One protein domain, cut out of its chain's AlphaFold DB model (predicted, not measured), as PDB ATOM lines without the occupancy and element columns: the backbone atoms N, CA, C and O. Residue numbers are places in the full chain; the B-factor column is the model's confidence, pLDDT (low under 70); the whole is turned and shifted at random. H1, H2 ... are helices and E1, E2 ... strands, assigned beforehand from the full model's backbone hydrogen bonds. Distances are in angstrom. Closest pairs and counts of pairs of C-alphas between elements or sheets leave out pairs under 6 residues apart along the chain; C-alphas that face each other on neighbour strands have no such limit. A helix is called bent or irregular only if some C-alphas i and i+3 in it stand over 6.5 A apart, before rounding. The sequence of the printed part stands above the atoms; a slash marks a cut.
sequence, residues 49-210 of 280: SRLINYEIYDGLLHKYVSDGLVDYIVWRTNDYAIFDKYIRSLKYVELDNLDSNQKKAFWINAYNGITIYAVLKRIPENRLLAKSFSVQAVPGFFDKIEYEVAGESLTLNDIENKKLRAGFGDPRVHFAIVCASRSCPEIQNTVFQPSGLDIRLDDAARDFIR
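AT A GLANCE: This is residues 49 to 210 of the 280 residues of the protein "DUF547 domain-containing protein" of Candidatus Omnitrophica bacterium CG22_combo_CG10-13_8_21_14_all_43_16 (UniProt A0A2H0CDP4). One long helix, H3, runs through the middle, with the kinked helix H2 packed on one side of it and H5 on another, running nearly along it; H1 packs on H2, and a small strand hairpin, E1 and E2, sits close to the last residues of H2. H7 packs on the short H6 and begins near the first residues of H3, while the short H4 lies out beyond the last ones. The printed part has 162 residues, in the order H1 H2 H3 H4 E1 E2 H5 H6 H7, and its class is mostly helix; the sheet, order E1 - E2, is antiparallel. It is compact, with a radius of gyration of the C-alphas of 14.9 A and spans of 45 by 38 by 29 A.

HOW THE PARTS SIT: E1, residues 147 to 149, and E2, residues 152 to 154, form a hairpin, antiparallel at 136 degrees; N 147 and O 154 are 2.8 A apart and N 149 and O 152 are 2.9 A apart, both within hydrogen-bond range. The closest C-alphas of E1 and H2, residues 72 to 92, are those of Val 149 and Lys 91, 4.0 A apart. H2 is irregular, with C-alphas 78 and 81 8.1 A apart, and has a kink of 88 degrees near residue 79. H3, residues 100 to 120, touches H2 at a steep tilt of 41 degrees, opposite ways, a helical hairpin; the closest C-alphas are those of Arg 76 and Leu 120, 5.8 A. H1, residues 55 to 64, forms another helical hairpin with H2: they touch at a shallow tilt of 22 degrees, opposite ways, with the C-alphas of Tyr 64 and Trp 75 closest at 6.3 A. H5, residues 156 to 168, touches H3 at a shallow tilt of 15 degrees, opposite ways, with the C-alphas of Tyr 111 and Leu 156 closest at 6.2 A. H6, residues 173 to 176, touches H7, residues 197 to 210; the C-alphas of Phe 175 and Ala 205 are closest, 5.4 A. H4, residues 127 to 131, touches no helix. H5 and H7 are apart. Every O i to N i+4 pair is within hydrogen-bond range in H1, H3, H4 and H7, against 12 of 17 in H2 and 6 of 9 in H5; H6 is too short for such a pair.

IN THESE COORDINATES: H1 begins at C-alpha 55, (-38.436, 8.061, 80.182), and is 14.1 A long. H2 measures 26.0 A, and H3, from C-alpha 100 at (-18.028, 3.431, 81.224), 30.1 A. H5 is 16.3 A long, and H7, 19.8 A, ends at C-alpha 210, (-27.404, 0.922, 107.199).

THE WHOLE: The C-alphas farthest apart, those of Asn 97 and Leu 128, are 46.3 A apart. The printed part has no cut; the links H4 to E1, 15 residues, and H6 to H7, 20 residues, are long. The mean pLDDT of the printed part is 94.3, and residues 49 to 52 are under 70.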
ATOM      1  N   SER A  49     -32.736   6.844  67.856       46.12
ATOM      2  CA  SER A  49     -32.949   5.402  68.052       46.12
ATOM      3  C   SER A  49     -31.732   4.660  68.634       46.12
ATOM      4  O   SER A  49     -31.876   3.514  69.061       46.12
ATOM      5  N   ARG A  50     -30.557   5.309  68.695       56.78
ATOM      6  CA  ARG A  50     -29.295   4.737  69.206       56.78
ATOM      7  C   ARG A  50     -28.974   5.106  70.658       56.78
ATOM      8  O   ARG A  50     -28.089   4.498  71.254       56.78
ATOM      9  N   LEU A  51     -29.681   6.076  71.241       62.59
ATOM     10  CA  LEU A  51     -29.507   6.487  72.637       62.59
ATOM     11  C   LEU A  51     -30.596   5.868  73.514       62.59
ATOM     12  O   LEU A  51     -31.766   5.797  73.142       62.59
ATOM     13  N   ILE A  52     -30.212   5.407  74.702       69.44
ATOM     14  CA  ILE A  52     -31.136   4.746  75.623       69.44
ATOM     15  C   ILE A  52     -32.130   5.780  76.163       69.44
ATOM     16  O   ILE A  52     -31.765   6.637  76.966       69.44
ATOM     17  N   ASN A  53     -33.398   5.684  75.757       82.50
ATOM     18  CA  ASN A  53     -34.469   6.480  76.348       82.50
ATOM     19  C   ASN A  53     -35.037   5.757  77.583       82.50
ATOM     20  O   ASN A  53     -35.719   4.734  77.474       82.50
ATOM     21  N   TYR A  54     -34.764   6.317  78.762       90.62
ATOM     22  CA  TYR A  54     -35.271   5.809  80.033       90.62
ATOM     23  C   TYR A  54     -36.635   6.370  80.450       90.62
ATOM     24  O   TYR A  54     -37.181   5.865  81.420       90.62
ATOM     25  N   GLU A  55     -37.213   7.354  79.759       92.62
ATOM     26  CA  GLU A  55     -38.436   8.061  80.182       92.62
ATOM     27  C   GLU A  55     -39.602   7.109  80.463       92.62
ATOM     28  O   GLU A  55     -40.289   7.238  81.475       92.62
ATOM     29  N   ILE A  56     -39.799   6.107  79.595       93.81
ATOM     30  CA  ILE A  56     -40.851   5.102  79.788       93.81
ATOM     31  C   ILE A  56     -40.595   4.310  81.071       93.81
ATOM     32  O   ILE A  56     -41.505   4.128  81.877       93.81
ATOM     33  N   TYR A  57     -39.374   3.814  81.260       96.75
ATOM     34  CA  TYR A  57     -39.061   2.976  82.412       96.75
ATOM     35  C   TYR A  57     -39.056   3.774  83.713       96.75
ATOM     36  O   TYR A  57     -39.657   3.340  84.690       96.75
ATOM     37  N   ASP A  58     -38.463   4.962  83.701       97.19
ATOM     38  CA  ASP A  58     -38.427   5.882  84.828       97.19
ATOM     39  C   ASP A  58     -39.838   6.300  85.259       97.19
ATOM     40  O   ASP A  58     -40.170   6.224  86.442       97.19
ATOM     41  N   GLY A  59     -40.719   6.627  84.307       97.56
ATOM     42  CA  GLY A  59     -42.119   6.937  84.597       97.56
ATOM     43  C   GLY A  59     -42.884   5.755  85.201       97.56
ATOM     44  O   GLY A  59     -43.707   5.935  86.102       97.56
ATOM     45  N   LEU A  60     -42.601   4.527  84.752       97.88
ATOM     46  CA  LEU A  60     -43.197   3.319  85.329       97.88
ATOM     47  C   LEU A  60     -42.663   3.024  86.734       97.88
ATOM     48  O   LEU A  60     -43.453   2.660  87.605       97.88
ATOM     49  N   LEU A  61     -41.364   3.218  86.976       97.62
ATOM     50  CA  LEU A  61     -40.777   3.087  88.309       97.62
ATOM     51  C   LEU A  61     -41.420   4.085  89.277       97.62
ATOM     52  O   LEU A  61     -41.947   3.664  90.303       97.62
ATOM     53  N   HIS A  62     -41.509   5.366  88.910       97.38
ATOM     54  CA  HIS A  62     -42.178   6.383  89.727       97.38
ATOM     55  C   HIS A  62     -43.640   6.028  90.037       97.38
ATOM     56  O   HIS A  62     -44.136   6.304  91.128       97.38
ATOM     57  N   LYS A  63     -44.347   5.416  89.081       97.44
ATOM     58  CA  LYS A  63     -45.761   5.053  89.230       97.44
ATOM     59  C   LYS A  63     -45.977   3.822  90.116       97.44
ATOM     60  O   LYS A  63     -46.984   3.755  90.825       97.44
ATOM     61  N   TYR A  64     -45.079   2.839  90.051       97.38
ATOM     62  CA  TYR A  64     -45.308   1.502  90.615       97.38
ATOM     63  C   TYR A  64     -44.369   1.099  91.744       97.38
ATOM     64  O   TYR A  64     -44.614   0.066  92.373       97.38
ATOM     65  N   VAL A  65     -43.340   1.894  92.025       96.56
ATOM     66  CA  VAL A  65     -42.356   1.632  93.073       96.56
ATOM     67  C   VAL A  65     -42.475   2.672  94.182       96.56
ATOM     68  O   VAL A  65     -42.407   3.873  93.937       96.56
ATOM     69  N   SER A  66     -42.634   2.202  95.419       94.94
ATOM     70  CA  SER A  66     -42.641   3.028  96.633       94.94
ATOM     71  C   SER A  66     -41.942   2.270  97.750       94.94
ATOM     72  O   SER A  66     -42.257   1.099  97.968       94.94
ATOM     73  N   ASP A  67     -41.013   2.923  98.451       90.69
ATOM     74  CA  ASP A  67     -40.298   2.359  99.608       90.69
ATOM     75  C   ASP A  67     -39.640   0.996  99.306       90.69
ATOM     76  O   ASP A  67     -39.765   0.034 100.067       90.69
ATOM     77  N   GLY A  68     -39.039   0.864  98.117       90.00
ATOM     78  CA  GLY A  68     -38.413  -0.383  97.664       90.00
ATOM     79  C   GLY A  68     -39.382  -1.526  97.331       90.00
ATOM     80  O   GLY A  68     -38.937  -2.652  97.077       90.00
ATOM     81  N   LEU A  69     -40.696  -1.274  97.329       94.44
ATOM     82  CA  LEU A  69     -41.744  -2.249  97.024       94.44
ATOM     83  C   LEU A  69     -42.431  -1.935  95.694       94.44
ATOM     84  O   LEU A  69     -42.709  -0.778  95.384       94.44
ATOM     85  N   VAL A  70     -42.778  -2.982  94.944       95.75
ATOM     86  CA  VAL A  70     -43.393  -2.873  93.614       95.75
ATOM     87  C   VAL A  70     -44.864  -3.289  93.652       95.75
ATOM     88  O   VAL A  70     -45.221  -4.335  94.203       95.75
ATOM     89  N   ASP A  71     -45.742  -2.509  93.025       95.88
ATOM     90  CA  ASP A  71     -47.138  -2.895  92.797       95.88
ATOM     91  C   ASP A  71     -47.295  -3.724  91.512       95.88
ATOM     92  O   ASP A  71     -47.844  -3.279  90.502       95.88
ATOM     93  N   TYR A  72     -46.781  -4.958  91.549       95.94
ATOM     94  CA  TYR A  72     -46.755  -5.859  90.393       95.94
ATOM     95  C   TYR A  72     -48.138  -6.132  89.789       95.94
ATOM     96  O   TYR A  72     -48.258  -6.306  88.578       95.94
ATOM     97  N   ILE A  73     -49.188  -6.184  90.616       94.62
ATOM     98  CA  ILE A  73     -50.541  -6.485  90.138       94.62
ATOM     99  C   ILE A  73     -51.078  -5.311  89.326       94.62
ATOM    100  O   ILE A  73     -51.491  -5.510  88.185       94.62
ATOM    101  N   VAL A  74     -51.017  -4.093  89.874       95.50
ATOM    102  CA  VAL A  74     -51.522  -2.904  89.175       95.50
ATOM    103  C   VAL A  74     -50.664  -2.590  87.948       95.50
ATOM    104  O   VAL A  74     -51.219  -2.300  86.888       95.50
ATOM    105  N   TRP A  75     -49.335  -2.727  88.045       97.12
ATOM    106  CA  TRP A  75     -48.442  -2.551  86.896       97.12
ATOM    107  C   TRP A  75     -48.806  -3.515  85.769       97.12
ATOM    108  O   TRP A  75     -49.029  -3.085  84.634       97.12
ATOM    109  N   ARG A  76     -48.953  -4.811  86.077       96.44
ATOM    110  CA  ARG A  76     -49.305  -5.805  85.062       96.44
ATOM    111  C   ARG A  76     -50.627  -5.475  84.371       96.44
ATOM    112  O   ARG A  76     -50.721  -5.604  83.155       96.44
ATOM    113  N   THR A  77     -51.641  -5.074  85.129       95.50
ATOM    114  CA  THR A  77     -52.971  -4.800  84.574       95.50
ATOM    115  C   THR A  77     -52.981  -3.567  83.675       95.50
ATOM    116  O   THR A  77     -53.617  -3.594  82.625       95.50
ATOM    117  N   ASN A  78     -52.282  -2.501  84.065       97.56
ATOM    118  CA  ASN A  78     -52.465  -1.197  83.431       97.56
ATOM    119  C   ASN A  78     -51.421  -0.880  82.359       97.56
ATOM    120  O   ASN A  78     -51.774  -0.313  81.329       97.56
ATOM    121  N   ASP A  79     -50.151  -1.240  82.576       98.12
ATOM    122  CA  ASP A  79     -49.040  -0.740  81.751       98.12
ATOM    123  C   ASP A  79     -48.075  -1.834  81.265       98.12
ATOM    124  O   ASP A  79     -47.019  -1.530  80.704       98.12
ATOM    125  N   TYR A  80     -48.429  -3.117  81.413       97.56
ATOM    126  CA  TYR A  80     -47.588  -4.224  80.937       97.56
ATOM    127  C   TYR A  80     -47.235  -4.103  79.450       97.56
ATOM    128  O   TYR A  80     -46.090  -4.326  79.076       97.56
ATOM    129  N   ALA A  81     -48.187  -3.713  78.596       97.75
ATOM    130  CA  ALA A  81     -47.949  -3.599  77.157       97.75
ATOM    131  C   ALA A  81     -46.948  -2.486  76.797       97.75
ATOM    132  O   ALA A  81     -46.191  -2.627  75.838       97.75
ATOM    133  N   ILE A  82     -46.933  -1.385  77.555       96.69
ATOM    134  CA  ILE A  82     -45.961  -0.299  77.372       96.69
ATOM    135  C   ILE A  82     -44.588  -0.760  77.865       96.69
ATOM    136  O   ILE A  82     -43.588  -0.571  77.175       96.69
ATOM    137  N   PHE A  83     -44.544  -1.437  79.012       97.62
ATOM    138  CA  PHE A  83     -43.297  -1.959  79.556       97.62
ATOM    139  C   PHE A  83     -42.680  -3.066  78.688       97.62
ATOM    140  O   PHE A  83     -41.473  -3.075  78.479       97.62
ATOM    141  N   ASP A  84     -43.492  -3.954  78.105       97.56
ATOM    142  CA  ASP A  84     -43.043  -4.982  77.156       97.56
ATOM    143  C   ASP A  84     -42.341  -4.366  75.939       97.56
ATOM    144  O   ASP A  84     -41.302  -4.866  75.512       97.56
ATOM    145  N   LYS A  85     -42.855  -3.242  75.419       95.75
ATOM    146  CA  LYS A  85     -42.201  -2.502  74.330       95.75
ATOM    147  C   LYS A  85     -40.838  -1.955  74.753       95.75
ATOM    148  O   LYS A  85     -39.887  -2.116  73.996       95.75
ATOM    149  N   TYR A  86     -40.740  -1.372  75.951       95.94
ATOM    150  CA  TYR A  86     -39.468  -0.897  76.506       95.94
ATOM    151  C   TYR A  86     -38.452  -2.038  76.677       95.94
ATOM    152  O   TYR A  86     -37.311  -1.932  76.240       95.94
ATOM    153  N   ILE A  87     -38.860  -3.177  77.245       97.25
ATOM    154  CA  ILE A  87     -37.954  -4.323  77.411       97.25
ATOM    155  C   ILE A  87     -37.485  -4.852  76.052       97.25
ATOM    156  O   ILE A  87     -36.304  -5.131  75.871       97.25
ATOM    157  N   ARG A  88     -38.378  -4.935  75.058       95.69
ATOM    158  CA  ARG A  88     -38.011  -5.357  73.697       95.69
ATOM    159  C   ARG A  88     -37.107  -4.367  72.973       95.69
ATOM    160  O   ARG A  88     -36.411  -4.797  72.057       95.69
ATOM    161  N   SER A  89     -37.128  -3.078  73.321       94.81
ATOM    162  CA  SER A  89     -36.244  -2.098  72.687       94.81
ATOM    163  C   SER A  89     -34.799  -2.206  73.169       94.81
ATOM    164  O   SER A  89     -33.904  -1.781  72.445       94.81
ATOM    165  N   LEU A  90     -34.544  -2.831  74.329       96.12
ATOM    166  CA  LEU A  90     -33.191  -3.002  74.874       96.12
ATOM    167  C   LEU A  90     -32.243  -3.742  73.918       96.12
ATOM    168  O   LEU A  90     -31.040  -3.499  73.946       96.12
ATOM    169  N   LYS A  91     -32.765  -4.609  73.043       96.00
ATOM    170  CA  LYS A  91     -31.956  -5.339  72.055       96.00
ATOM    171  C   LYS A  91     -31.312  -4.452  70.989       96.00
ATOM    172  O   LYS A  91     -30.360  -4.891  70.360       96.00
ATOM    173  N   TYR A  92     -31.842  -3.250  70.763       94.25
ATOM    174  CA  TYR A  92     -31.356  -2.326  69.735       94.25
ATOM    175  C   TYR A  92     -30.303  -1.341  70.257       94.25
ATOM    176  O   TYR A  92     -29.807  -0.524  69.491       94.25
ATOM    177  N   VAL A  93     -29.978  -1.387  71.552       93.12
ATOM    178  CA  VAL A  93     -29.009  -0.469  72.155       93.12
ATOM    179  C   VAL A  93     -27.594  -0.825  71.704       93.12
ATOM    180  O   VAL A  93     -27.131  -1.940  71.928       93.12
ATOM    181  N   GLU A  94     -26.891   0.141  71.117       92.75
ATOM    182  CA  GLU A  94     -25.483   0.019  70.732       92.75
ATOM    183  C   GLU A  94     -24.590   0.560  71.853       92.75
ATOM    184  O   GLU A  94     -24.739   1.701  72.292       92.75
ATOM    185  N   LEU A  95     -23.649  -0.255  72.335       93.38
ATOM    186  CA  LEU A  95     -22.796   0.120  73.466       93.38
ATOM    187  C   LEU A  95     -21.430   0.665  73.049       93.38
ATOM    188  O   LEU A  95     -20.776   1.296  73.873       93.38
ATOM    189  N   ASP A  96     -20.974   0.454  71.815       90.31
ATOM    190  CA  ASP A  96     -19.581   0.716  71.419       90.31
ATOM    191  C   ASP A  96     -19.139   2.160  71.685       90.31
ATOM    192  O   ASP A  96     -18.054   2.383  72.227       90.31
ATOM    193  N   ASN A  97     -20.025   3.121  71.423       88.44
ATOM    194  CA  ASN A  97     -19.752   4.553  71.572       88.44
ATOM    195  C   ASN A  97     -20.077   5.118  72.966       88.44
ATOM    196  O   ASN A  97     -19.925   6.317  73.185       88.44
ATOM    197  N   LEU A  98     -20.533   4.281  73.902       91.69
ATOM    198  CA  LEU A  98     -20.865   4.712  75.258       91.69
ATOM    199  C   LEU A  98     -19.641   4.684  76.180       91.69
ATOM    200  O   LEU A  98     -18.810   3.765  76.128       91.69
ATOM    201  N   ASP A  99     -19.563   5.660  77.080       93.75
ATOM    202  CA  ASP A  99     -18.578   5.678  78.156       93.75
ATOM    203  C   ASP A  99     -18.862   4.600  79.224       93.75
ATOM    204  O   ASP A  99     -19.873   3.890  79.204       93.75
ATOM    205  N   SER A 100     -17.932   4.447  80.170       95.44
ATOM    206  CA  SER A 100     -18.028   3.431  81.224       95.44
ATOM    207  C   SER A 100     -19.275   3.594  82.104       95.44
ATOM    208  O   SER A 100     -19.949   2.608  82.409       95.44
ATOM    209  N   ASN A 101     -19.636   4.827  82.470       95.38
ATOM    210  CA  ASN A 101     -20.793   5.093  83.325       95.38
ATOM    211  C   ASN A 101     -22.100   4.896  82.562       95.38
ATOM    212  O   ASN A 101     -23.038   4.313  83.103       95.38
ATOM    213  N   GLN A 102     -22.156   5.286  81.291       95.62
ATOM    214  CA  GLN A 102     -23.288   4.999  80.413       95.62
ATOM    215  C   GLN A 102     -23.521   3.489  80.270       95.62
ATOM    216  O   GLN A 102     -24.646   3.022  80.452       95.62
ATOM    217  N   LYS A 103     -22.459   2.703  80.042       96.88
ATOM    218  CA  LYS A 103     -22.538   1.233  79.976       96.88
ATOM    219  C   LYS A 103     -22.978   0.622  81.306       96.88
ATOM    220  O   LYS A 103     -23.855  -0.241  81.321       96.88
ATOM    221  N   LYS A 104     -22.397   1.055  82.428       98.00
ATOM    222  CA  LYS A 104     -22.734   0.528  83.760       98.00
ATOM    223  C   LYS A 104     -24.189   0.835  84.123       98.00
ATOM    224  O   LYS A 104     -24.919  -0.073  84.514       98.00
ATOM    225  N   ALA A 105     -24.627   2.080  83.929       97.06
ATOM    226  CA  ALA A 105     -26.014   2.492  84.129       97.06
ATOM    227  C   ALA A 105     -26.975   1.663  83.264       97.06
ATOM    228  O   ALA A 105     -27.975   1.154  83.772       97.06
ATOM    229  N   PHE A 106     -26.640   1.451  81.987       97.44
ATOM    230  CA  PHE A 106     -27.419   0.593  81.099       97.44
ATOM    231  C   PHE A 106     -27.599  -0.815  81.645       97.44
ATOM    232  O   PHE A 106     -28.737  -1.264  81.770       97.44
ATOM    233  N   TRP A 107     -26.515  -1.492  82.017       98.25
ATOM    234  CA  TRP A 107     -26.598  -2.868  82.496       98.25
ATOM    235  C   TRP A 107     -27.345  -2.996  83.829       98.25
ATOM    236  O   TRP A 107     -28.123  -3.938  83.990       98.25
ATOM    237  N   ILE A 108     -27.197  -2.031  84.746       98.38
ATOM    238  CA  ILE A 108     -27.981  -1.986  85.995       98.38
ATOM    239  C   ILE A 108     -29.475  -1.838  85.676       98.38
ATOM    240  O   ILE A 108     -30.308  -2.601  86.170       98.38
ATOM    241  N   ASN A 109     -29.824  -0.877  84.817       97.94
ATOM    242  CA  ASN A 109     -31.214  -0.619  84.444       97.94
ATOM    243  C   ASN A 109     -31.831  -1.788  83.667       97.94
ATOM    244  O   ASN A 109     -32.995  -2.118  83.902       97.94
ATOM    245  N   ALA A 110     -31.065  -2.432  82.782       97.88
ATOM    246  CA  ALA A 110     -31.489  -3.616  82.046       97.88
ATOM    247  C   ALA A 110     -31.766  -4.782  83.002       97.88
ATOM    248  O   ALA A 110     -32.856  -5.348  82.949       97.88
ATOM    249  N   TYR A 111     -30.848  -5.089  83.928       98.44
ATOM    250  CA  TYR A 111     -31.056  -6.139  84.931       98.44
ATOM    251  C   TYR A 111     -32.322  -5.887  85.756       98.44
ATOM    252  O   TYR A 111     -33.183  -6.764  85.872       98.44
ATOM    253  N   ASN A 112     -32.466  -4.675  86.303       98.06
ATOM    254  CA  ASN A 112     -33.610  -4.320  87.142       98.06
ATOM    255  C   ASN A 112     -34.925  -4.387  86.355       98.06
ATOM    256  O   ASN A 112     -35.888  -5.008  86.810       98.06
ATOM    257  N   GLY A 113     -34.952  -3.820  85.146       97.62
ATOM    258  CA  GLY A 113     -36.138  -3.825  84.293       97.62
ATOM    259  C   GLY A 113     -36.550  -5.241  83.895       97.62
ATOM    260  O   GLY A 113     -37.720  -5.610  84.018       97.62
ATOM    261  N   ILE A 114     -35.587  -6.069  83.487       98.12
ATOM    262  CA  ILE A 114     -35.826  -7.469  83.121       98.12
ATOM    263  C   ILE A 114     -36.302  -8.272  84.328       98.12
ATOM    264  O   ILE A 114     -37.226  -9.071  84.190       98.12
ATOM    265  N   THR A 115     -35.745  -8.035  85.515       97.81
ATOM    266  CA  THR A 115     -36.176  -8.726  86.734       97.81
ATOM    267  C   THR A 115     -37.636  -8.415  87.060       97.81
ATOM    268  O   THR A 115     -38.434  -9.335  87.256       97.81
ATOM    269  N   ILE A 116     -38.035  -7.138  87.031       97.62
ATOM    270  CA  ILE A 116     -39.445  -6.746  87.193       97.62
ATOM    271  C   ILE A 116     -40.308  -7.411  86.120       97.62
ATOM    272  O   ILE A 116     -41.335  -8.012  86.432       97.62
ATOM    273  N   TYR A 117     -39.898  -7.331  84.855       97.81
ATOM    274  CA  TYR A 117     -40.636  -7.898  83.729       97.81
ATOM    275  C   TYR A 117     -40.829  -9.414  83.866       97.81
ATOM    276  O   TYR A 117     -41.922  -9.937  83.630       97.81
ATOM    277  N   ALA A 118     -39.795 -10.122  84.321       97.06
ATOM    278  CA  ALA A 118     -39.824 -11.552  84.584       97.06
ATOM    279  C   ALA A 118     -40.829 -11.918  85.684       97.06
ATOM    280  O   ALA A 118     -41.524 -12.933  85.545       97.06
ATOM    281  N   VAL A 119     -40.930 -11.090  86.734       96.94
ATOM    282  CA  VAL A 119     -41.943 -11.221  87.792       96.94
ATOM    283  C   VAL A 119     -43.337 -10.936  87.241       96.94
ATOM    284  O   VAL A 119     -44.222 -11.768  87.421       96.94
ATOM    285  N   LEU A 120     -43.545  -9.831  86.517       96.69
ATOM    286  CA  LEU A 120     -44.850  -9.481  85.937       96.69
ATOM    287  C   LEU A 120     -45.406 -10.608  85.056       96.69
ATOM    288  O   LEU A 120     -46.596 -10.910  85.116       96.69
ATOM    289  N   LYS A 121     -44.548 -11.290  84.290       95.69
ATOM    290  CA  LYS A 121     -44.946 -12.436  83.459       95.69
ATOM    291  C   LYS A 121     -45.449 -13.655  84.234       95.69
ATOM    292  O   LYS A 121     -46.107 -14.501  83.636       95.69
ATOM    293  N   ARG A 122     -45.083 -13.803  85.509       95.12
ATOM    294  CA  ARG A 122     -45.204 -15.079  86.242       95.12
ATOM    295  C   ARG A 122     -45.931 -14.972  87.571       95.12
ATOM    296  O   ARG A 122     -46.375 -15.989  88.097       95.12
ATOM    297  N   ILE A 123     -46.051 -13.767  88.117       94.31
ATOM    298  CA  ILE A 123     -46.721 -13.548  89.390       94.31
ATOM    299  C   ILE A 123     -48.194 -13.982  89.285       94.31
ATOM    300  O   ILE A 123     -48.845 -13.694  88.280       94.31
ATOM    301  N   PRO A 124     -48.772 -14.662  90.285       93.81
ATOM    302  CA  PRO A 124     -50.196 -14.987  90.278       93.81
ATOM    303  C   PRO A 124     -51.090 -13.740  90.161       93.81
ATOM    304  O   PRO A 124     -50.740 -12.659  90.629       93.81
ATOM    305  N   GLU A 125     -52.265 -13.861  89.539       89.56
ATOM    306  CA  GLU A 125     -53.288 -12.794  89.544       89.56
ATOM    307  C   GLU A 125     -53.940 -12.621  90.911       89.56
ATOM    308  O   GLU A 125     -54.213 -11.505  91.352       89.56
ATOM    309  N   ASN A 126     -54.134 -13.730  91.622       92.50
ATOM    310  CA  ASN A 126     -54.650 -13.688  92.974       92.50
ATOM    311  C   ASN A 126     -53.635 -13.016  93.913       92.50
ATOM    312  O   ASN A 126     -52.522 -13.507  94.105       92.50
ATOM    313  N   ARG A 127     -54.054 -11.925  94.560       88.25
ATOM    314  CA  ARG A 127     -53.196 -11.116  95.434       88.25
ATOM    315  C   ARG A 127     -52.629 -11.883  96.631       88.25
ATOM    316  O   ARG A 127     -51.525 -11.575  97.069       88.25
ATOM    317  N   LEU A 128     -53.361 -12.855  97.179       88.38
ATOM    318  CA  LEU A 128     -52.874 -13.665  98.301       88.38
ATOM    319  C   LEU A 128     -51.756 -14.603  97.843       88.38
ATOM    320  O   LEU A 128     -50.724 -14.676  98.502       88.38
ATOM    321  N   LEU A 129     -51.918 -15.244  96.683       91.06
ATOM    322  CA  LEU A 129     -50.869 -16.076  96.088       91.06
ATOM    323  C   LEU A 129     -49.657 -15.241  95.655       91.06
ATOM    324  O   LEU A 129     -48.521 -15.657  95.858       91.06
ATOM    325  N   ALA A 130     -49.886 -14.035  95.129       91.25
ATOM    326  CA  ALA A 130     -48.831 -13.103  94.743       91.25
ATOM    327  C   ALA A 130     -47.952 -12.665  95.930       91.25
ATOM    328  O   ALA A 130     -46.741 -12.542  95.776       91.25
ATOM    329  N   LYS A 131     -48.526 -12.499  97.134       86.81
ATOM    330  CA  LYS A 131     -47.769 -12.148  98.357       86.81
ATOM    331  C   LYS A 131     -46.756 -13.213  98.780       86.81
ATOM    332  O   LYS A 131     -45.757 -12.866  99.404       86.81
ATOM    333  N   SER A 132     -47.023 -14.473  98.452       90.50
ATOM    334  CA  SER A 132     -46.153 -15.610  98.772       90.50
ATOM    335  C   SER A 132     -45.351 -16.098  97.563       90.50
ATOM    336  O   SER A 132     -44.649 -17.103  97.657       90.50
ATOM    337  N   PHE A 133     -45.457 -15.415  96.420       93.62
ATOM    338  CA  PHE A 133     -44.709 -15.763  95.221       93.62
ATOM    339  C   PHE A 133     -43.216 -15.531  95.462       93.62
ATOM    340  O   PHE A 133     -42.819 -14.498  95.996       93.62
ATOM    341  N   SER A 134     -42.389 -16.498  95.078       94.38
ATOM    342  CA  SER A 134     -40.933 -16.435  95.198       94.38
ATOM    343  C   SER A 134     -40.318 -16.575  93.817       94.38
ATOM    344  O   SER A 134     -40.684 -17.481  93.067       94.38
ATOM    345  N   VAL A 135     -39.350 -15.718  93.498       92.25
ATOM    346  CA  VAL A 135     -38.593 -15.812  92.238       92.25
ATOM    347  C   VAL A 135     -37.832 -17.135  92.129       92.25
ATOM    348  O   VAL A 135     -37.711 -17.680  91.038       92.25
ATOM    349  N   GLN A 136     -37.421 -17.727  93.258       91.62
ATOM    350  CA  GLN A 136     -36.765 -19.040  93.277       91.62
ATOM    351  C   GLN A 136     -37.707 -20.201  92.940       91.62
ATOM    352  O   GLN A 136     -37.245 -21.272  92.557       91.62
ATOM    353  N   ALA A 137     -39.022 -20.009  93.076       90.00
ATOM    354  CA  ALA A 137     -39.995 -21.027  92.690       90.00
ATOM    355  C   ALA A 137     -40.167 -21.116  91.164       90.00
ATOM    356  O   ALA A 137     -40.812 -22.043  90.677       90.00
ATOM    357  N   VAL A 138     -39.609 -20.166  90.407       91.44
ATOM    358  CA  VAL A 138     -39.587 -20.199  88.946       91.44
ATOM    359  C   VAL A 138     -38.314 -20.918  88.493       91.44
ATOM    360  O   VAL A 138     -37.217 -20.379  88.665       91.44
ATOM    361  N   PRO A 139     -38.419 -22.108  87.872       93.00
ATOM    362  CA  PRO A 139     -37.250 -22.815  87.374       93.00
ATOM    363  C   PRO A 139     -36.487 -21.954  86.372       93.00
ATOM    364  O   PRO A 139     -37.057 -21.481  85.387       93.00
ATOM    365  N   GLY A 140     -35.194 -21.769  86.614       93.75
ATOM    366  CA  GLY A 140     -34.339 -21.055  85.680       93.75
ATOM    367  C   GLY A 140     -34.490 -19.532  85.680       93.75
ATOM    368  O   GLY A 140     -34.088 -18.905  84.699       93.75
ATOM    369  N   PHE A 141     -35.108 -18.943  86.720       95.69
ATOM    370  CA  PHE A 141     -35.408 -17.503  86.784       95.69
ATOM    371  C   PHE A 141     -34.198 -16.630  86.444       95.69
ATOM    372  O   PHE A 141     -34.337 -15.670  85.688       95.69
ATOM    373  N   PHE A 142     -33.026 -16.989  86.976       96.44
ATOM    374  CA  PHE A 142     -31.804 -16.211  86.817       96.44
ATOM    375  C   PHE A 142     -30.863 -16.742  85.727       96.44
ATOM    376  O   PHE A 142     -30.110 -15.956  85.166       96.44
ATOM    377  N   ASP A 143     -30.899 -18.041  85.409       96.75
ATOM    378  CA  ASP A 143     -29.833 -18.740  84.672       96.75
ATOM    379  C   ASP A 143     -30.289 -19.525  83.430       96.75
ATOM    380  O   ASP A 143     -29.449 -20.114  82.754       96.75
ATOM    381  N   LYS A 144     -31.591 -19.559  83.105       96.69
ATOM    382  CA  LYS A 144     -32.090 -20.255  81.895       96.69
ATOM    383  C   LYS A 144     -32.995 -19.421  81.006       96.69
ATOM    384  O   LYS A 144     -33.182 -19.763  79.843       96.69
ATOM    385  N   ILE A 145     -33.637 -18.392  81.552       96.19
ATOM    386  CA  ILE A 145     -34.505 -17.521  80.760       96.19
ATOM    387  C   ILE A 145     -33.646 -16.412  80.170       96.19
ATOM    388  O   ILE A 145     -33.092 -15.598  80.908       96.19
ATOM    389  N   GLU A 146     -33.579 -16.387  78.847       97.94
ATOM    390  CA  GLU A 146     -32.805 -15.407  78.099       97.94
ATOM    391  C   GLU A 146     -33.665 -14.226  77.634       97.94
ATOM    392  O   GLU A 146     -34.874 -14.347  77.389       97.94
ATOM    393  N   TYR A 147     -33.016 -13.072  77.520       98.19
ATOM    394  CA  TYR A 147     -33.567 -11.821  77.031       98.19
ATOM    395  C   TYR A 147     -32.591 -11.206  76.030       98.19
ATOM    396  O   TYR A 147     -31.383 -11.215  76.245       98.19
ATOM    397  N   GLU A 148     -33.136 -10.637  74.960       98.00
ATOM    398  CA  GLU A 148     -32.363  -9.920  73.948       98.00
ATOM    399  C   GLU A 148     -32.010  -8.518  74.465       98.00
ATOM    400  O   GLU A 148     -32.898  -7.679  74.660       98.00
ATOM    401  N   VAL A 149     -30.725  -8.255  74.694       97.75
ATOM    402  CA  VAL A 149     -30.214  -6.992  75.242       97.75
ATOM    403  C   VAL A 149     -28.927  -6.624  74.514       97.75
ATOM    404  O   VAL A 149     -27.998  -7.422  74.477       97.75
ATOM    405  N   ALA A 150     -28.870  -5.418  73.943       96.25
ATOM    406  CA  ALA A 150     -27.723  -4.922  73.178       96.25
ATOM    407  C   ALA A 150     -27.198  -5.917  72.115       96.25
ATOM    408  O   ALA A 150     -25.999  -6.151  72.000       96.25
ATOM    409  N   GLY A 151     -28.112  -6.538  71.361       96.19
ATOM    410  CA  GLY A 151     -27.788  -7.519  70.319       96.19
ATOM    411  C   GLY A 151     -27.369  -8.912  70.810       96.19
ATOM    412  O   GLY A 151     -27.026  -9.751  69.980       96.19
ATOM    413  N   GLU A 152     -27.398  -9.179  72.118       97.69
ATOM    414  CA  GLU A 152     -27.028 -10.468  72.712       97.69
ATOM    415  C   GLU A 152     -28.222 -11.141  73.409       97.69
ATOM    416  O   GLU A 152     -29.022 -10.475  74.070       97.69
ATOM    417  N   SER A 153     -28.287 -12.475  73.339       98.31
ATOM    418  CA  SER A 153     -29.196 -13.279  74.166       98.31
ATOM    419  C   SER A 153     -28.537 -13.568  75.516       98.31
ATOM    420  O   SER A 153     -27.508 -14.246  75.576       98.31
ATOM    421  N   LEU A 154     -29.083 -13.006  76.601       98.50
ATOM    422  CA  LEU A 154     -28.474 -13.028  77.937       98.50
ATOM    423  C   LEU A 154     -29.478 -13.436  79.017       98.50
ATOM    424  O   LEU A 154     -30.628 -12.989  79.027       98.50
ATOM    425  N   THR A 155     -29.026 -14.222  79.989       98.62
ATOM    426  CA  THR A 155     -29.756 -14.447  81.246       98.62
ATOM    427  C   THR A 155     -29.512 -13.302  82.240       98.62
ATOM    428  O   THR A 155     -28.584 -12.505  82.079       98.62
ATOM    429  N   LEU A 156     -30.306 -13.219  83.317       98.06
ATOM    430  CA  LEU A 156     -30.030 -12.269  84.408       98.06
ATOM    431  C   LEU A 156     -28.641 -12.515  85.021       98.06
ATOM    432  O   LEU A 156     -27.905 -11.559  85.265       98.06
ATOM    433  N   ASN A 157     -28.246 -13.781  85.178       97.94
ATOM    434  CA  ASN A 157     -26.913 -14.157  85.640       97.94
ATOM    435  C   ASN A 157     -25.811 -13.720  84.674       97.94
ATOM    436  O   ASN A 157     -24.723 -13.375  85.134       97.94
ATOM    437  N   ASP A 158     -26.048 -13.726  83.363       98.56
ATOM    438  CA  ASP A 158     -25.062 -13.219  82.406       98.56
ATOM    439  C   ASP A 158     -24.882 -11.708  82.547       98.56
ATOM    440  O   ASP A 158     -23.745 -11.228  82.582       98.56
ATOM    441  N   ILE A 159     -25.980 -10.959  82.684       98.62
ATOM    442  CA  ILE A 159     -25.922  -9.508  82.898       98.62
ATOM    443  C   ILE A 159     -25.173  -9.198  84.201       98.62
ATOM    444  O   ILE A 159     -24.238  -8.399  84.205       98.62
ATOM    445  N   GLU A 160     -25.521  -9.867  85.297       98.19
ATOM    446  CA  GLU A 160     -24.883  -9.660  86.597       98.19
ATOM    447  C   GLU A 160     -23.409 -10.068  86.594       98.19
ATOM    448  O   GLU A 160     -22.538  -9.259  86.905       98.19
ATOM    449  N   ASN A 161     -23.091 -11.299  86.204       97.94
ATOM    450  CA  ASN A 161     -21.739 -11.824  86.378       97.94
ATOM    451  C   ASN A 161     -20.785 -11.371  85.273       97.94
ATOM    452  O   ASN A 161     -19.652 -10.988  85.563       97.94
ATOM    453  N   LYS A 162     -21.222 -11.394  84.008       98.06
ATOM    454  CA  LYS A 162     -20.346 -11.097  82.866       98.06
ATOM    455  C   LYS A 162     -20.304  -9.604  82.563       98.06
ATOM    456  O   LYS A 162     -19.223  -9.075  82.322       98.06
ATOM    457  N   LYS A 163     -21.456  -8.921  82.570       98.19
ATOM    458  CA  LYS A 163     -21.521  -7.501  82.185       98.19
ATOM    459  C   LYS A 163     -21.241  -6.568  83.363       98.19
ATOM    460  O   LYS A 163     -20.463  -5.637  83.202       98.19
ATOM    461  N   LEU A 164     -21.812  -6.826  84.544       98.19
ATOM    462  CA  LEU A 164     -21.641  -5.954  85.713       98.19
ATOM    463  C   LEU A 164     -20.395  -6.296  86.540       98.19
ATOM    464  O   LEU A 164     -19.472  -5.484  86.631       98.19
ATOM    465  N   ARG A 165     -20.339  -7.497  87.123       97.56
ATOM    466  CA  ARG A 165     -19.264  -7.897  88.045       97.56
ATOM    467  C   ARG A 165     -17.913  -7.979  87.338       97.56
ATOM    468  O   ARG A 165     -16.996  -7.247  87.698       97.56
ATOM    469  N   ALA A 166     -17.792  -8.810  86.302       97.06
ATOM    470  CA  ALA A 166     -16.539  -8.940  85.558       97.06
ATOM    471  C   ALA A 166     -16.209  -7.688  84.725       97.06
ATOM    472  O   ALA A 166     -15.035  -7.347  84.587       97.06
ATOM    473  N   GLY A 167     -17.227  -6.998  84.196       96.25
ATOM    474  CA  GLY A 167     -17.042  -5.831  83.330       96.25
ATOM    475  C   GLY A 167     -16.578  -4.566  84.056       96.25
ATOM    476  O   GLY A 167     -15.786  -3.813  83.496       96.25
ATOM    477  N   PHE A 168     -17.027  -4.337  85.296       97.06
ATOM    478  CA  PHE A 168     -16.702  -3.108  86.036       97.06
ATOM    479  C   PHE A 168     -15.971  -3.337  87.358       97.06
ATOM    480  O   PHE A 168     -15.328  -2.408  87.841       97.06
ATOM    481  N   GLY A 169     -16.070  -4.526  87.962       96.12
ATOM    482  CA  GLY A 169     -15.409  -4.837  89.233       96.12
ATOM    483  C   GLY A 169     -15.830  -3.939  90.400       96.12
ATOM    484  O   GLY A 169     -15.038  -3.741  91.313       96.12
ATOM    485  N   ASP A 170     -17.037  -3.374  90.349       97.94
ATOM    486  CA  ASP A 170     -17.563  -2.421  91.326       97.94
ATOM    487  C   ASP A 170     -18.550  -3.134  92.267       97.94
ATOM    488  O   ASP A 170     -19.671  -3.416  91.841       97.94
ATOM    489  N   PRO A 171     -18.199  -3.434  93.533       97.75
ATOM    490  CA  PRO A 171     -19.071  -4.209  94.421       97.75
ATOM    491  C   PRO A 171     -20.375  -3.494  94.780       97.75
ATOM    492  O   PRO A 171     -21.315  -4.135  95.251       97.75
ATOM    493  N   ARG A 172     -20.472  -2.176  94.551       98.25
ATOM    494  CA  ARG A 172     -21.693  -1.406  94.826       98.25
ATOM    495  C   ARG A 172     -22.858  -1.847  93.942       98.25
ATOM    496  O   ARG A 172     -24.012  -1.631  94.309       98.25
ATOM    497  N   VAL A 173     -22.584  -2.517  92.814       97.50
ATOM    498  CA  VAL A 173     -23.634  -3.057  91.934       97.50
ATOM    499  C   VAL A 173     -24.546  -4.044  92.660       97.50
ATOM    500  O   VAL A 173     -25.738  -4.038  92.377       97.50
ATOM    501  N   HIS A 174     -24.047  -4.789  93.657       97.06
ATOM    502  CA  HIS A 174     -24.839  -5.721  94.483       97.06
ATOM    503  C   HIS A 174     -25.954  -5.057  95.282       97.06
ATOM    504  O   HIS A 174     -26.870  -5.734  95.745       97.06
ATOM    505  N   PHE A 175     -25.873  -3.738  95.454       96.62
ATOM    506  CA  PHE A 175     -26.881  -2.928  96.135       96.62
ATOM    507  C   PHE A 175     -27.732  -2.110  95.157       96.62
ATOM    508  O   PHE A 175     -28.758  -1.561  95.547       96.62
ATOM    509  N   ALA A 176     -27.325  -2.050  93.886       95.75
ATOM    510  CA  ALA A 176     -28.018  -1.342  92.815       95.75
ATOM    511  C   ALA A 176     -28.902  -2.265  91.964       95.75
ATOM    512  O   ALA A 176     -29.917  -1.815  91.424       95.75
ATOM    513  N   ILE A 177     -28.531  -3.544  91.837       92.88
ATOM    514  CA  ILE A 177     -29.345  -4.553  91.162       92.88
ATOM    515  C   ILE A 177     -30.237  -5.296  92.154       92.88
ATOM    516  O   ILE A 177     -29.814  -5.672  93.246       92.88
ATOM    517  N   VAL A 178     -31.499  -5.499  91.782       83.44
ATOM    518  CA  VAL A 178     -32.526  -6.041  92.672       83.44
ATOM    519  C   VAL A 178     -33.110  -7.312  92.084       83.44
ATOM    520  O   VAL A 178     -33.821  -7.284  91.087       83.44
ATOM    521  N   CYS A 179     -32.896  -8.426  92.778       87.38
ATOM    522  CA  CYS A 179     -33.417  -9.762  92.479       87.38
ATOM    523  C   CYS A 179     -34.939  -9.933  92.705       87.38
ATOM    524  O   CYS A 179     -35.437 -11.057  92.774       87.38
ATOM    525  N   ALA A 180     -35.668  -8.828  92.894       88.12
ATOM    526  CA  ALA A 180     -37.085  -8.751  93.263       88.12
ATOM    527  C   ALA A 180     -37.492  -9.504  94.546       88.12
ATOM    528  O   ALA A 180     -38.670  -9.795  94.729       88.12
ATOM    529  N   SER A 181     -36.563  -9.814  95.456       92.44
ATOM    530  CA  SER A 181     -36.886 -10.449  96.742       92.44
ATOM    531  C   SER A 181     -37.053  -9.442  97.885       92.44
ATOM    532  O   SER A 181     -36.565  -8.315  97.823       92.44
ATOM    533  N   ARG A 182     -37.702  -9.849  98.983       90.56
ATOM    534  CA  ARG A 182     -37.902  -9.004 100.177       90.56
ATOM    535  C   ARG A 182     -36.617  -8.693 100.941       90.56
ATOM    536  O   ARG A 182     -36.560  -7.658 101.595       90.56
ATOM    537  N   SER A 183     -35.630  -9.585 100.901       91.56
ATOM    538  CA  SER A 183     -34.322  -9.360 101.539       91.56
ATOM    539  C   SER A 183     -33.297  -8.706 100.609       91.56
ATOM    540  O   SER A 183     -32.246  -8.286 101.088       91.56
ATOM    541  N   CYS A 184     -33.609  -8.578  99.315       88.56
ATOM    542  CA  CYS A 184     -32.787  -7.847  98.354       88.56
ATOM    543  C   CYS A 184     -32.698  -6.350  98.724       88.56
ATOM    544  O   CYS A 184     -33.518  -5.869  99.523       88.56
ATOM    545  N   PRO A 185     -31.728  -5.604  98.164       88.75
ATOM    546  CA  PRO A 185     -31.708  -4.149  98.242       88.75
ATOM    547  C   PRO A 185     -33.014  -3.542  97.740       88.75
ATOM    548  O   PRO A 185     -33.761  -4.157  96.975       88.75
ATOM    549  N   GLU A 186     -33.310  -2.338  98.213       89.75
ATOM    550  CA  GLU A 186     -34.524  -1.643  97.812       89.75
ATOM    551  C   GLU A 186     -34.408  -1.177  96.368       89.75
ATOM    552  O   GLU A 186     -33.434  -0.533  95.971       89.75
ATOM    553  N   ILE A 187     -35.421  -1.518  95.572       89.31
ATOM    554  CA  ILE A 187     -35.488  -1.031  94.205       89.31
ATOM    555  C   ILE A 187     -35.742   0.472  94.206       89.31
ATOM    556  O   ILE A 187     -36.629   0.980  94.892       89.31
ATOM    557  N   GLN A 188     -34.940   1.173  93.419       90.50
ATOM    558  CA  GLN A 188     -35.054   2.607  93.234       90.50
ATOM    559  C   GLN A 188     -36.304   2.914  92.404       90.50
ATOM    560  O   GLN A 188     -36.603   2.224  91.429       90.50
ATOM    561  N   ASN A 189     -37.036   3.963  92.775       92.81
ATOM    562  CA  ASN A 189     -38.192   4.441  92.011       92.81
ATOM    563  C   ASN A 189     -37.800   5.323  90.811       92.81
ATOM    564  O   ASN A 189     -38.679   5.846  90.135       92.81
ATOM    565  N   THR A 190     -36.502   5.452  90.536       94.12
ATOM    566  CA  THR A 190     -35.941   6.129  89.366       94.12
ATOM    567  C   THR A 190     -34.898   5.232  88.715       94.12
ATOM    568  O   THR A 190     -34.284   4.393  89.382       94.12
ATOM    569  N   VAL A 191     -34.628   5.443  87.432       95.38
ATOM    570  CA  VAL A 191     -33.506   4.770  86.764       95.38
ATOM    571  C   VAL A 191     -32.156   5.273  87.283       95.38
ATOM    572  O   VAL A 191     -32.034   6.386  87.803       95.38
ATOM    573  N   PHE A 192     -31.114   4.467  87.093       96.00
ATOM    574  CA  PHE A 192     -29.735   4.911  87.262       96.00
ATOM    575  C   PHE A 192     -29.327   5.737  86.043       96.00
ATOM    576  O   PHE A 192     -29.234   5.210  84.937       96.00
ATOM    577  N   GLN A 193     -29.104   7.034  86.235       94.81
ATOM    578  CA  GLN A 193     -28.614   7.912  85.175       94.81
ATOM    579  C   GLN A 193     -27.083   7.829  85.083       94.81
ATOM    580  O   GLN A 193     -26.427   7.720  86.122       94.81
ATOM    581  N   PRO A 194     -26.485   7.923  83.880       93.69
ATOM    582  CA  PRO A 194     -25.029   7.983  83.741       93.69
ATOM    583  C   PRO A 194     -24.428   9.180  84.492       93.69
ATOM    584  O   PRO A 194     -23.404   9.062  85.167       93.69
ATOM    585  N   SER A 195     -25.104  10.330  84.423       93.75
ATOM    586  CA  SER A 195     -24.756  11.517  85.198       93.75
ATOM    587  C   SER A 195     -25.022  11.274  86.685       93.75
ATOM    588  O   SER A 195     -26.170  11.087  87.089       93.75
ATOM    589  N   GLY A 196     -23.968  11.305  87.502       93.38
ATOM    590  CA  GLY A 196     -24.073  11.078  88.947       93.38
ATOM    591  C   GLY A 196     -24.198   9.605  89.349       93.38
ATOM    592  O   GLY A 196     -24.567   9.331  90.490       93.38
ATOM    593  N   LEU A 197     -23.877   8.666  88.447       96.25
ATOM    594  CA  LEU A 197     -23.969   7.230  88.719       96.25
ATOM    595  C   LEU A 197     -23.204   6.821  89.982       96.25
ATOM    596  O   LEU A 197     -23.758   6.123  90.823       96.25
ATOM    597  N   ASP A 198     -21.960   7.277  90.142       97.38
ATOM    598  CA  ASP A 198     -21.133   6.909  91.297       97.38
ATOM    599  C   ASP A 198     -21.744   7.355  92.627       97.38
ATOM    600  O   ASP A 198     -21.757   6.580  93.580       97.38
ATOM    601  N   ILE A 199     -22.319   8.561  92.668       96.94
ATOM    602  CA  ILE A 199     -23.021   9.069  93.852       96.94
ATOM    603  C   ILE A 199     -24.221   8.168  94.157       96.94
ATOM    604  O   ILE A 199     -24.377   7.709  95.283       96.94
ATOM    605  N   ARG A 200     -25.024   7.832  93.137       96.50
ATOM    606  CA  ARG A 200     -26.185   6.945  93.303       96.50
ATOM    607  C   ARG A 200     -25.803   5.529  93.735       96.50
ATOM    608  O   ARG A 200     -26.561   4.907  94.473       96.50
ATOM    609  N   LEU A 201     -24.656   5.011  93.296       97.75
ATOM    610  CA  LEU A 201     -24.136   3.710  93.728       97.75
ATOM    611  C   LEU A 201     -23.671   3.742  95.188       97.75
ATOM    612  O   LEU A 201     -23.954   2.805  95.934       97.75
ATOM    613  N   ASP A 202     -22.999   4.813  95.608       98.00
ATOM    614  CA  ASP A 202     -22.623   4.998  97.011       98.00
ATOM    615  C   ASP A 202     -23.842   5.164  97.917       98.00
ATOM    616  O   ASP A 202     -23.853   4.628  99.025       98.00
ATOM    617  N   ASP A 203     -24.876   5.865  97.450       96.56
ATOM    618  CA  ASP A 203     -26.142   5.999  98.168       96.56
ATOM    619  C   ASP A 203     -26.828   4.641  98.328       96.56
ATOM    620  O   ASP A 203     -27.127   4.245  99.452       96.56
ATOM    621  N   ALA A 204     -26.956   3.864  97.248       96.38
ATOM    622  CA  ALA A 204     -27.534   2.522  97.306       96.38
ATOM    623  C   ALA A 204     -26.767   1.589  98.264       96.38
ATOM    624  O   ALA A 204     -27.374   0.869  99.061       96.38
ATOM    625  N   ALA A 205     -25.428   1.627  98.233       97.62
ATOM    626  CA  ALA A 205     -24.593   0.859  99.153       97.62
ATOM    627  C   ALA A 205     -24.797   1.298 100.611       97.62
ATOM    628  O   ALA A 205     -24.958   0.457 101.500       97.62
ATOM    629  N   ARG A 206     -24.835   2.611 100.864       97.75
ATOM    630  CA  ARG A 206     -25.045   3.176 102.200       97.75
ATOM    631  C   ARG A 206     -26.410   2.817 102.765       97.75
ATOM    632  O   ARG A 206     -26.478   2.384 103.915       97.75
ATOM    633  N   ASP A 207     -27.459   2.962 101.967       95.69
ATOM    634  CA  ASP A 207     -28.832   2.670 102.370       95.69
ATOM    635  C   ASP A 207     -28.987   1.188 102.718       95.69
ATOM    636  O   ASP A 207     -29.511   0.847 103.780       95.69
ATOM    637  N   PHE A 208     -28.435   0.296 101.890       96.94
ATOM    638  CA  PHE A 208     -28.462  -1.137 102.168       96.94
ATOM    639  C   PHE A 208     -27.682  -1.506 103.435       96.94
ATOM    640  O   PHE A 208     -28.189  -2.227 104.296       96.94
ATOM    641  N   ILE A 209     -26.446  -1.018 103.566       97.88
ATOM    642  CA  ILE A 209     -25.560  -1.353 104.692       97.88
ATOM    643  C   ILE A 209     -26.111  -0.821 106.017       97.88
ATOM    644  O   ILE A 209     -25.919  -1.456 107.054       97.88
ATOM    645  N   ARG A 210     -26.812   0.316 105.998       96.50
ATOM    646  CA  ARG A 210     -27.404   0.922 107.199       96.50
ATOM    647  C   ARG A 210     -28.808   0.422 107.519       96.50
ATOM    648  O   ARG A 210     -29.318   0.734 108.597       96.50
TER     649      ARG A 210